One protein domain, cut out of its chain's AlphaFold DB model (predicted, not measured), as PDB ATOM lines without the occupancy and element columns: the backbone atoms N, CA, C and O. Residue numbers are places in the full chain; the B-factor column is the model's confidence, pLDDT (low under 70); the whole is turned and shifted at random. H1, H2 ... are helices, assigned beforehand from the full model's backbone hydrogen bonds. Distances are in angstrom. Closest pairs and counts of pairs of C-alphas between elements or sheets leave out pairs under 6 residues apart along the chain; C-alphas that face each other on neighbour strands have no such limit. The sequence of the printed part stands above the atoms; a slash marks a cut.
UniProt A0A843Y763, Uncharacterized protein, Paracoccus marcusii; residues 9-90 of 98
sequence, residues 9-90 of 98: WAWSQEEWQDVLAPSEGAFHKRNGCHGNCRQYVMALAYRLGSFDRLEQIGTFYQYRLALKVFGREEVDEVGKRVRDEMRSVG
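What this domain is: This is residues 9 to 90 of the 98 residues of an uncharacterized protein of Paracoccus marcusii (UniProt A0A843Y763). Four short helices make a small body, and a longer helix, H5, runs away from it as an arm, with residues 80 to 90 sticking out. H1 and H3 are side by side, H2 crosses near the end of H1 and the start of H3, and H4 packs on H3. The printed part has 82 residues with five named helices, H1 to H5 in chain order, and no named strand; the class is all helix. It is loose, with a radius of gyration of the C-alphas of 14.8 A, and elongated, spanning 46 by 26 by 21 A.

How they stand to each other: H1, residues 13 to 20, touches H3, residues 36 to 48, at a shallow tilt of 19 degrees, opposite ways; their closest C-alphas, Leu 20 and Arg 38, are 6.6 A apart. H2, residues 24 to 31, is close to but not clearly touching H1, about perpendicular at 88 degrees, with closest C-alphas Leu 20 and Phe 27 at 6.6 A. H3 touches H4, residues 62 to 70, the same way at a steep tilt of 49 degrees; the closest C-alphas, Ala 43 and Val 69, are 5.5 A apart. H5, residues 72 to 88, is close to but not clearly touching H4, with closest C-alphas Leu 67 and Val 75 at 6.4 A, and apart from H1, H2 and H3. Every O i to N i+4 pair is within hydrogen-bond range in H1, H2, H3 and H5, and 4 of 5 are in H4.

Where its parts are: H1 begins at C-alpha 13 (281.304, 116.070, 186.032). H3 is 18.5 A long. H5, 24.2 A long, ends at C-alpha 88 (315.549, 104.432, 173.129).

The domain as a whole: The C-alphas farthest apart, Gly 32 and Ser 88, are 46.7 A apart. The printed part has no cut. The link from H3 to H4, residues 49 to 61, is long. Residue 35 has pLDDT under 70.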
ATOM      1  N   TRP A   9     278.515 124.187 179.044       92.19
ATOM      2  CA  TRP A   9     279.840 124.535 179.572       92.19
ATOM      3  C   TRP A   9     279.866 124.732 181.097       92.19
ATOM      4  O   TRP A   9     280.936 124.821 181.682       92.19
ATOM      5  N   ALA A  10     278.703 124.804 181.747       93.00
ATOM      6  CA  ALA A  10     278.575 124.901 183.200       93.00
ATOM      7  C   ALA A  10     278.102 123.585 183.843       93.00
ATOM      8  O   ALA A  10     277.700 123.593 185.004       93.00
ATOM      9  N   TRP A  11     278.059 122.480 183.093       94.00
ATOM     10  CA  TRP A  11     277.637 121.178 183.617       94.00
ATOM     11  C   TRP A  11     278.686 120.570 184.548       94.00
ATOM     12  O   TRP A  11     279.888 120.700 184.308       94.00
ATOM     13  N   SER A  12     278.228 119.895 185.606       93.25
ATOM     14  CA  SER A  12     279.101 119.151 186.514       93.25
ATOM     15  C   SER A  12     279.723 117.931 185.825       93.25
ATOM     16  O   SER A  12     279.293 117.489 184.754       93.25
ATOM     17  N   GLN A  13     280.724 117.336 186.479       94.31
ATOM     18  CA  GLN A  13     281.304 116.070 186.032       94.31
ATOM     19  C   GLN A  13     280.243 114.956 185.956       94.31
ATOM     20  O   GLN A  13     280.227 114.203 184.984       94.31
ATOM     21  N   GLU A  14     279.329 114.866 186.935       93.19
ATOM     22  CA  GLU A  14     278.259 113.854 186.915       93.19
ATOM     23  C   GLU A  14     277.253 114.104 185.787       93.19
ATOM     24  O   GLU A  14     276.771 113.162 185.159       93.19
ATOM     25  N   GLU A  15     276.940 115.369 185.497       93.31
ATOM     26  CA  GLU A  15     276.025 115.718 184.411       93.31
ATOM     27  C   GLU A  15     276.596 115.352 183.042       93.31
ATOM     28  O   GLU A  15     275.884 114.793 182.202       93.31
ATOM     29  N   TRP A  16     277.886 115.615 182.829       94.06
ATOM     30  CA  TRP A  16     278.585 115.150 181.638       94.06
ATOM     31  C   TRP A  16     278.608 113.629 181.554       94.06
ATOM     32  O   TRP A  16     278.286 113.075 180.503       94.06
ATOM     33  N   GLN A  17     278.925 112.942 182.651       92.88
ATOM     34  CA  GLN A  17     278.965 111.484 182.682       92.88
ATOM     35  C   GLN A  17     277.606 110.859 182.325       92.88
ATOM     36  O   GLN A  17     277.550 109.926 181.519       92.88
ATOM     37  N   ASP A  18     276.505 111.397 182.858       91.56
ATOM     38  CA  ASP A  18     275.151 110.945 182.523       91.56
ATOM     39  C   ASP A  18     274.847 111.109 181.024       91.56
ATOM     40  O   ASP A  18     274.353 110.181 180.379       91.56
ATOM     41  N   VAL A  19     275.181 112.265 180.440       91.06
ATOM     42  CA  VAL A  19     274.943 112.537 179.011       91.06
ATOM     43  C   VAL A  19     275.773 111.627 178.115       91.06
ATOM     44  O   VAL A  19     275.269 111.122 177.109       91.06
ATOM     45  N   LEU A  20     277.039 111.416 178.468       91.81
ATOM     46  CA  LEU A  20     277.987 110.659 177.655       91.81
ATOM     47  C   LEU A  20     277.694 109.159 177.657       91.81
ATOM     48  O   LEU A  20     278.053 108.484 176.685       91.81
ATOM     49  N   ALA A  21     276.983 108.669 178.681       91.19
ATOM     50  CA  ALA A  21     276.625 107.268 178.890       91.19
ATOM     51  C   ALA A  21     277.868 106.343 178.983       91.19
ATOM     52  O   ALA A  21     278.961 106.709 178.553       91.19
ATOM     53  N   PRO A  22     277.747 105.113 179.515       88.75
ATOM     54  CA  PRO A  22     278.910 104.236 179.719       88.75
ATOM     55  C   PRO A  22     279.401 103.527 178.443       88.75
ATOM     56  O   PRO A  22     280.464 102.909 178.435       88.75
ATOM     57  N   SER A  23     278.632 103.562 177.350       89.25
ATOM     58  CA  SER A  23     279.012 102.942 176.079       89.25
ATOM     59  C   SER A  23     278.346 103.624 174.888       89.25
ATOM     60  O   SER A  23     277.333 104.312 175.027       89.25
ATOM     61  N   GLU A  24     278.895 103.397 173.694       89.12
ATOM     62  CA  GLU A  24     278.299 103.861 172.438       89.12
ATOM     63  C   GLU A  24     276.885 103.300 172.238       89.12
ATOM     64  O   GLU A  24     275.976 104.049 171.893       89.12
ATOM     65  N   GLY A  25     276.666 102.017 172.548       89.69
ATOM     66  CA  GLY A  25     275.341 101.399 172.466       89.69
ATOM     67  C   GLY A  25     274.330 102.019 173.436       89.69
ATOM     68  O   GLY A  25     273.191 102.280 173.054       89.69
ATOM     69  N   ALA A  26     274.745 102.320 174.673       90.38
ATOM     70  CA  ALA A  26     273.886 102.990 175.651       90.38
ATOM     71  C   ALA A  26     273.548 104.427 175.222       90.38
ATOM     72  O   ALA A  26     272.398 104.856 175.337       90.38
ATOM     73  N   PHE A  27     274.533 105.147 174.682       91.06
ATOM     74  CA  PHE A  27     274.346 106.484 174.130       91.06
ATOM     75  C   PHE A  27     273.399 106.470 172.922       91.06
ATOM     76  O   PHE A  27     272.464 107.268 172.862       91.06
ATOM     77  N   HIS A  28     273.596 105.534 171.990       90.62
ATOM     78  CA  HIS A  28     272.753 105.366 170.809       90.62
ATOM     79  C   HIS A  28     271.309 105.039 171.196       90.62
ATOM     80  O   HIS A  28     270.389 105.707 170.735       90.62
ATOM     81  N   LYS A  29     271.097 104.084 172.109       90.75
ATOM     82  CA  LYS A  29     269.756 103.719 172.592       90.75
ATOM     83  C   LYS A  29     269.012 104.907 173.213       90.75
ATOM     84  O   LYS A  29     267.795 104.988 173.090       90.75
ATOM     85  N   ARG A  30     269.728 105.812 173.892       89.69
ATOM     86  CA  ARG A  30     269.148 106.991 174.557       89.69
ATOM     87  C   ARG A  30     268.851 108.138 173.591       89.69
ATOM     88  O   ARG A  30     267.832 108.802 173.748       89.69
ATOM     89  N   ASN A  31     269.746 108.385 172.635       87.75
ATOM     90  CA  ASN A  31     269.745 109.611 171.830       87.75
ATOM     91  C   ASN A  31     269.425 109.383 170.339       87.75
ATOM     92  O   ASN A  31     269.215 110.346 169.612       87.75
ATOM     93  N   GLY A  32     269.413 108.138 169.858       86.31
ATOM     94  CA  GLY A  32     269.168 107.785 168.453       86.31
ATOM     95  C   GLY A  32     270.290 108.172 167.479       86.31
ATOM     96  O   GLY A  32     270.133 108.019 166.272       86.31
ATOM     97  N   CYS A  33     271.426 108.683 167.963       80.19
ATOM     98  CA  CYS A  33     272.496 109.224 167.117       80.19
ATOM     99  C   CYS A  33     273.520 108.162 166.682       80.19
ATOM    100  O   CYS A  33     273.827 107.246 167.441       80.19
ATOM    101  N   HIS A  34     274.113 108.318 165.493       74.12
ATOM    102  CA  HIS A  34     275.174 107.439 164.976       74.12
ATOM    103  C   HIS A  34     276.462 107.447 165.824       74.12
ATOM    104  O   HIS A  34     276.742 108.395 166.560       74.12
ATOM    105  N   GLY A  35     277.289 106.413 165.645       64.75
ATOM    106  CA  GLY A  35     278.415 106.075 166.521       64.75
ATOM    107  C   GLY A  35     279.446 107.168 166.808       64.75
ATOM    108  O   GLY A  35     279.901 107.331 167.940       64.75
ATOM    109  N   ASN A  36     279.767 108.006 165.818       81.81
ATOM    110  CA  ASN A  36     280.740 109.088 166.009       81.81
ATOM    111  C   ASN A  36     280.197 110.282 166.810       81.81
ATOM    112  O   ASN A  36     280.996 111.083 167.295       81.81
ATOM    113  N   CYS A  37     278.875 110.412 166.971       89.69
ATOM    114  CA  CYS A  37     278.263 111.544 167.668       89.69
ATOM    115  C   CYS A  37     278.766 111.642 169.114       89.69
ATOM    116  O   CYS A  37     279.221 112.704 169.536       89.69
ATOM    117  N   ARG A  38     278.808 110.508 169.829       92.75
ATOM    118  CA  ARG A  38     279.287 110.441 171.218       92.75
ATOM    119  C   ARG A  38     280.689 111.027 171.369       92.75
ATOM    120  O   ARG A  38     280.919 111.802 172.285       92.75
ATOM    121  N   GLN A  39     281.612 110.727 170.451       92.75
ATOM    122  CA  GLN A  39     282.984 111.238 170.544       92.75
ATOM    123  C   GLN A  39     283.093 112.756 170.358       92.75
ATOM    124  O   GLN A  39     283.979 113.365 170.949       92.75
ATOM    125  N   TYR A  40     282.215 113.373 169.565       93.62
ATOM    126  CA  TYR A  40     282.168 114.834 169.474       93.62
ATOM    127  C   TYR A  40     281.616 115.456 170.755       93.62
ATOM    128  O   TYR A  40     282.167 116.443 171.233       93.62
ATOM    129  N   VAL A  41     280.595 114.846 171.365       94.25
ATOM    130  CA  VAL A  41     280.088 115.297 172.670       94.25
ATOM    131  C   VAL A  41     281.167 115.156 173.750       94.25
ATOM    132  O   VAL A  41     281.351 116.076 174.538       94.25
ATOM    133  N   MET A  42     281.941 114.066 173.743       95.00
ATOM    134  CA  MET A  42     283.092 113.894 174.644       95.00
ATOM    135  C   MET A  42     284.151 114.985 174.442       95.00
ATOM    136  O   MET A  42     284.670 115.516 175.417       95.00
ATOM    137  N   ALA A  43     284.459 115.345 173.191       95.94
ATOM    138  CA  ALA A  43     285.417 116.410 172.899       95.94
ATOM    139  C   ALA A  43     284.929 117.778 173.412       95.94
ATOM    140  O   ALA A  43     285.716 118.532 173.983       95.94
ATOM    141  N   LEU A  44     283.631 118.079 173.271       95.44
ATOM    142  CA  LEU A  44     283.023 119.292 173.832       95.44
ATOM    143  C   LEU A  44     283.056 119.290 175.362       95.44
ATOM    144  O   LEU A  44     283.416 120.303 175.954       95.44
ATOM    145  N   ALA A  45     282.738 118.161 175.998       95.69
ATOM    146  CA  ALA A  45     282.813 118.014 177.450       95.69
ATOM    147  C   ALA A  45     284.232 118.295 177.959       95.69
ATOM    148  O   ALA A  45     284.418 119.102 178.868       95.69
ATOM    149  N   TYR A  46     285.233 117.690 177.316       96.19
ATOM    150  CA  TYR A  46     286.634 117.863 177.680       96.19
ATOM    151  C   TYR A  46     287.112 119.304 177.487       96.19
ATOM    152  O   TYR A  46     287.766 119.873 178.356       96.19
ATOM    153  N   ARG A  47     286.775 119.924 176.347       94.69
ATOM    154  CA  ARG A  47     287.319 121.238 175.983       94.69
ATOM    155  C   ARG A  47     286.561 122.416 176.589       94.69
ATOM    156  O   ARG A  47     287.184 123.425 176.897       94.69
ATOM    157  N   LEU A  48     285.238 122.317 176.707       93.94
ATOM    158  CA  LEU A  48     284.359 123.421 177.115       93.94
ATOM    159  C   LEU A  48     283.709 123.197 178.480       93.94
ATOM    160  O   LEU A  48     283.311 124.160 179.122       93.94
ATOM    161  N   GLY A  49     283.558 121.942 178.898       93.31
ATOM    162  CA  GLY A  49     282.892 121.566 180.142       93.31
ATOM    163  C   GLY A  49     283.836 121.224 181.292       93.31
ATOM    164  O   GLY A  49     283.364 120.752 182.321       93.31
ATOM    165  N   SER A  50     285.150 121.403 181.110       92.38
ATOM    166  CA  SER A  50     286.193 121.002 182.068       92.38
ATOM    167  C   SER A  50     286.101 119.536 182.505       92.38
ATOM    168  O   SER A  50     286.530 119.186 183.602       92.38
ATOM    169  N   PHE A  51     285.513 118.669 181.677       95.44
ATOM    170  CA  PHE A  51     285.360 117.257 181.997       95.44
ATOM    171  C   PHE A  51     286.689 116.513 181.821       95.44
ATOM    172  O   PHE A  51     287.208 116.442 180.708       95.44
ATOM    173  N   ASP A  52     287.215 115.907 182.883       93.38
ATOM    174  CA  ASP A  52     288.518 115.223 182.873       93.38
ATOM    175  C   ASP A  52     288.456 113.744 183.291       93.38
ATOM    176  O   ASP A  52     289.415 113.008 183.064       93.38
ATOM    177  N   ARG A  53     287.302 113.273 183.780       93.25
ATOM    178  CA  ARG A  53     287.059 111.895 184.249       93.25
ATOM    179  C   ARG A  53     286.825 110.889 183.117       93.25
ATOM    180  O   ARG A  53     285.858 110.118 183.122       93.25
ATOM    181  N   LEU A  54     287.668 110.919 182.083       91.38
ATOM    182  CA  LEU A  54     287.537 110.064 180.895       91.38
ATOM    183  C   LEU A  54     287.570 108.567 181.243       91.38
ATOM    184  O   LEU A  54     286.921 107.768 180.567       91.38
ATOM    185  N   GLU A  55     288.253 108.187 182.322       90.00
ATOM    186  CA  GLU A  55     288.289 106.828 182.863       90.00
ATOM    187  C   GLU A  55     286.909 106.311 183.304       90.00
ATOM    188  O   GLU A  55     286.684 105.103 183.340       90.00
ATOM    189  N   GLN A  56     285.956 107.209 183.577       90.00
ATOM    190  CA  GLN A  56     284.617 106.874 184.078       90.00
ATOM    191  C   GLN A  56     283.554 106.781 182.973       90.00
ATOM    192  O   GLN A  56     282.405 106.427 183.245       90.00
ATOM    193  N   ILE A  57     283.917 107.084 181.720       87.19
ATOM    194  CA  ILE A  57     283.020 107.038 180.550       87.19
ATOM    195  C   ILE A  57     282.938 105.621 179.941       87.19
ATOM    196  O   ILE A  57     282.142 105.359 179.035       87.19
ATOM    197  N   GLY A  58     283.715 104.665 180.452       87.81
ATOM    198  CA  GLY A  58     283.764 103.303 179.923       87.81
ATOM    199  C   GLY A  58     284.507 103.242 178.588       87.81
ATOM    200  O   GLY A  58     285.468 103.974 178.366       87.81
ATOM    201  N   THR A  59     284.094 102.355 177.683       87.81
ATOM    202  CA  THR A  59     284.867 102.074 176.461       87.81
ATOM    203  C   THR A  59     284.674 103.148 175.388       87.81
ATOM    204  O   THR A  59     283.546 103.505 175.027       87.81
ATOM    205  N   PHE A  60     285.785 103.624 174.826       90.38
ATOM    206  CA  PHE A  60     285.836 104.478 173.640       90.38
ATOM    207  C   PHE A  60     287.220 104.410 172.976       90.38
ATOM    208  O   PHE A  60     288.219 104.062 173.601       90.38
ATOM    209  N   TYR A  61     287.295 104.796 171.702       89.94
ATOM    210  CA  TYR A  61     288.567 104.905 170.984       89.94
ATOM    211  C   TYR A  61     289.323 106.172 171.397       89.94
ATOM    212  O   TYR A  61     289.056 107.248 170.853       89.94
ATOM    213  N   GLN A  62     290.276 106.036 172.322       91.25
ATOM    214  CA  GLN A  62     291.083 107.146 172.849       91.25
ATOM    215  C   GLN A  62     291.803 107.927 171.744       91.25
ATOM    216  O   GLN A  62     291.703 109.149 171.702       91.25
ATOM    217  N   TYR A  63     292.424 107.236 170.780       91.88
ATOM    218  CA  TYR A  63     293.088 107.887 169.642       91.88
ATOM    219  C   TYR A  63     292.126 108.778 168.841       91.88
ATOM    220  O   TYR A  63     292.422 109.935 168.558       91.88
ATOM    221  N   ARG A  64     290.919 108.284 168.529       92.06
ATOM    222  CA  ARG A  64     289.925 109.065 167.772       92.06
ATOM    223  C   ARG A  64     289.369 110.252 168.560       92.06
ATOM    224  O   ARG A  64     288.917 111.207 167.927       92.06
ATOM    225  N   LEU A  65     289.354 110.178 169.892       94.38
ATOM    226  CA  LEU A  65     289.014 111.315 170.746       94.38
ATOM    227  C   LEU A  65     290.149 112.340 170.743       94.38
ATOM    228  O   LEU A  65     289.887 113.510 170.496       94.38
ATOM    229  N   ALA A  66     291.395 111.898 170.939       95.31
ATOM    230  CA  ALA A  66     292.568 112.765 170.922       95.31
ATOM    231  C   ALA A  66     292.643 113.577 169.620       95.31
ATOM    232  O   ALA A  66     292.775 114.795 169.667       95.31
ATOM    233  N   LEU A  67     292.412 112.935 168.467       95.88
ATOM    234  CA  LEU A  67     292.341 113.623 167.172       95.88
ATOM    235  C   LEU A  67     291.278 114.732 167.117       95.88
ATOM    236  O   LEU A  67     291.474 115.723 166.424       95.88
ATOM    237  N   LYS A  68     290.143 114.573 167.810       95.00
ATOM    238  CA  LYS A  68     289.070 115.583 167.842       95.00
ATOM    239  C   LYS A  68     289.374 116.734 168.796       95.00
ATOM    240  O   LYS A  68     288.873 117.829 168.577       95.00
ATOM    241  N   VAL A  69     290.131 116.470 169.859       96.12
ATOM    242  CA  VAL A  69     290.436 117.452 170.909       96.12
ATOM    243  C   VAL A  69     291.667 118.286 170.560       96.12
ATOM    244  O   VAL A  69     291.640 119.500 170.734       96.12
ATOM    245  N   PHE A  70     292.723 117.636 170.070       95.81
ATOM    246  CA  PHE A  70     294.046 118.234 169.853       95.81
ATOM    247  C   PHE A  70     294.392 118.385 168.363       95.81
ATOM    248  O   PHE A  70     295.291 119.124 167.991       95.81
ATOM    249  N   GLY A  71     293.657 117.714 167.473       96.38
ATOM    250  CA  GLY A  71     293.974 117.700 166.047       96.38
ATOM    251  C   GLY A  71     295.001 116.628 165.679       96.38
ATOM    252  O   GLY A  71     295.622 115.988 166.524       96.38
ATOM    253  N   ARG A  72     295.129 116.368 164.375       95.56
ATOM    254  CA  ARG A  72     295.965 115.272 163.865       95.56
ATOM    255  C   ARG A  72     297.455 115.528 164.045       95.56
ATOM    256  O   ARG A  72     298.158 114.633 164.492       95.56
ATOM    257  N   GLU A  73     297.903 116.719 163.674       96.94
ATOM    258  CA  GLU A  73     299.320 117.079 163.662       96.94
ATOM    259  C   GLU A  73     299.946 116.932 165.053       96.94
ATOM    260  O   GLU A  73     300.881 116.152 165.217       96.94
ATOM    261  N   GLU A  74     299.340 117.555 166.069       96.69
ATOM    262  CA  GLU A  74     299.807 117.476 167.460       96.69
ATOM    263  C   GLU A  74     299.817 116.032 167.990       96.69
ATOM    264  O   GLU A  74     300.779 115.589 168.622       96.69
ATOM    265  N   VAL A  75     298.758 115.261 167.717       96.75
ATOM    266  CA  VAL A  75     298.650 113.867 168.178       96.75
ATOM    267  C   VAL A  75     299.703 112.978 167.521       96.75
ATOM    268  O   VAL A  75     300.303 112.135 168.196       96.75
ATOM    269  N   ASP A  76     299.933 113.137 166.220       94.12
ATOM    270  CA  ASP A  76     300.896 112.323 165.485       94.12
ATOM    271  C   ASP A  76     302.342 112.688 165.884       94.12
ATOM    272  O   ASP A  76     303.169 111.781 166.044       94.12
ATOM    273  N   GLU A  77     302.633 113.973 166.133       95.88
ATOM    274  CA  GLU A  77     303.923 114.456 166.646       95.88
ATOM    275  C   GLU A  77     304.228 113.887 168.039       95.88
ATOM    276  O   GLU A  77     305.260 113.235 168.239       95.88
ATOM    277  N   VAL A  78     303.314 114.061 168.999       95.06
ATOM    278  CA  VAL A  78     303.484 113.535 170.363       95.06
ATOM    279  C   VAL A  78     303.568 112.011 170.337       95.06
ATOM    280  O   VAL A  78     304.434 111.422 170.987       95.06
ATOM    281  N   GLY A  79     302.730 111.358 169.530       91.94
ATOM    282  CA  GLY A  79     302.782 109.915 169.333       91.94
ATOM    283  C   GLY A  79     304.133 109.452 168.786       91.94
ATOM    284  O   GLY A  79     304.646 108.417 169.216       91.94
ATOM    285  N   LYS A  80     304.744 110.206 167.863       92.62
ATOM    286  CA  LYS A  80     306.097 109.926 167.370       92.62
ATOM    287  C   LYS A  80     307.128 110.066 168.486       92.62
ATOM    288  O   LYS A  80     307.923 109.145 168.646       92.62
ATOM    289  N   ARG A  81     307.079 111.139 169.281       94.44
ATOM    290  CA  ARG A  81     308.014 111.354 170.398       94.44
ATOM    291  C   ARG A  81     307.976 110.206 171.406       94.44
ATOM    292  O   ARG A  81     309.019 109.642 171.715       94.44
ATOM    293  N   VAL A  82     306.782 109.791 171.831       92.44
ATOM    294  CA  VAL A  82     306.614 108.660 172.760       92.44
ATOM    295  C   VAL A  82     307.180 107.366 172.164       92.44
ATOM    296  O   VAL A  82     307.898 106.637 172.842       92.44
ATOM    297  N   ARG A  83     306.922 107.080 170.880       90.88
ATOM    298  CA  ARG A  83     307.491 105.895 170.210       90.88
ATOM    299  C   ARG A  83     309.016 105.954 170.092       90.88
ATOM    300  O   ARG A  83     309.669 104.917 170.197       90.88
ATOM    301  N   ASP A  84     309.582 107.129 169.839       92.94
ATOM    302  CA  ASP A  84     311.032 107.342 169.767       92.94
ATOM    303  C   ASP A  84     311.678 107.105 171.147       92.94
ATOM    304  O   ASP A  84     312.653 106.357 171.247       92.94
ATOM    305  N   GLU A  85     311.075 107.628 172.218       93.88
ATOM    306  CA  GLU A  85     311.509 107.399 173.603       93.88
ATOM    307  C   GLU A  85     311.409 105.921 173.999       93.88
ATOM    308  O   GLU A  85     312.391 105.348 174.474       93.88
ATOM    309  N   MET A  86     310.277 105.263 173.729       92.31
ATOM    310  CA  MET A  86     310.109 103.826 173.977       92.31
ATOM    311  C   MET A  86     311.209 103.003 173.290       92.31
ATOM    312  O   MET A  86     311.801 102.116 173.907       92.31
ATOM    313  N   ARG A  87     311.551 103.337 172.041       91.62
ATOM    314  CA  ARG A  87     312.641 102.667 171.318       91.62
ATOM    315  C   ARG A  87     314.007 102.903 171.957       91.62
ATOM    316  O   ARG A  87     314.804 101.968 171.999       91.62
ATOM    317  N   SER A  88     314.273 104.106 172.471       92.62
ATOM    318  CA  SER A  88     315.549 104.432 173.129       92.62
ATOM    319  C   SER A  88     315.812 103.597 174.388       92.62
ATOM    320  O   SER A  88     316.959 103.261 174.666       92.62
ATOM    321  N   VAL A  89     314.753 103.186 175.097       94.50
ATOM    322  CA  VAL A  89     314.842 102.320 176.287       94.50
ATOM    323  C   VAL A  89     314.714 100.827 175.958       94.50
ATOM    324  O   VAL A  89     314.581  99.998 176.855       94.50
ATOM    325  N   GLY A  90     314.749 100.464 174.671       91.44
ATOM    326  CA  GLY A  90     314.716  99.077 174.208       91.44
ATOM    327  C   GLY A  90     313.318  98.465 174.069       91.44
ATOM    328  O   GLY A  90     313.213  97.288 173.722       91.44
TER     329      GLY A  90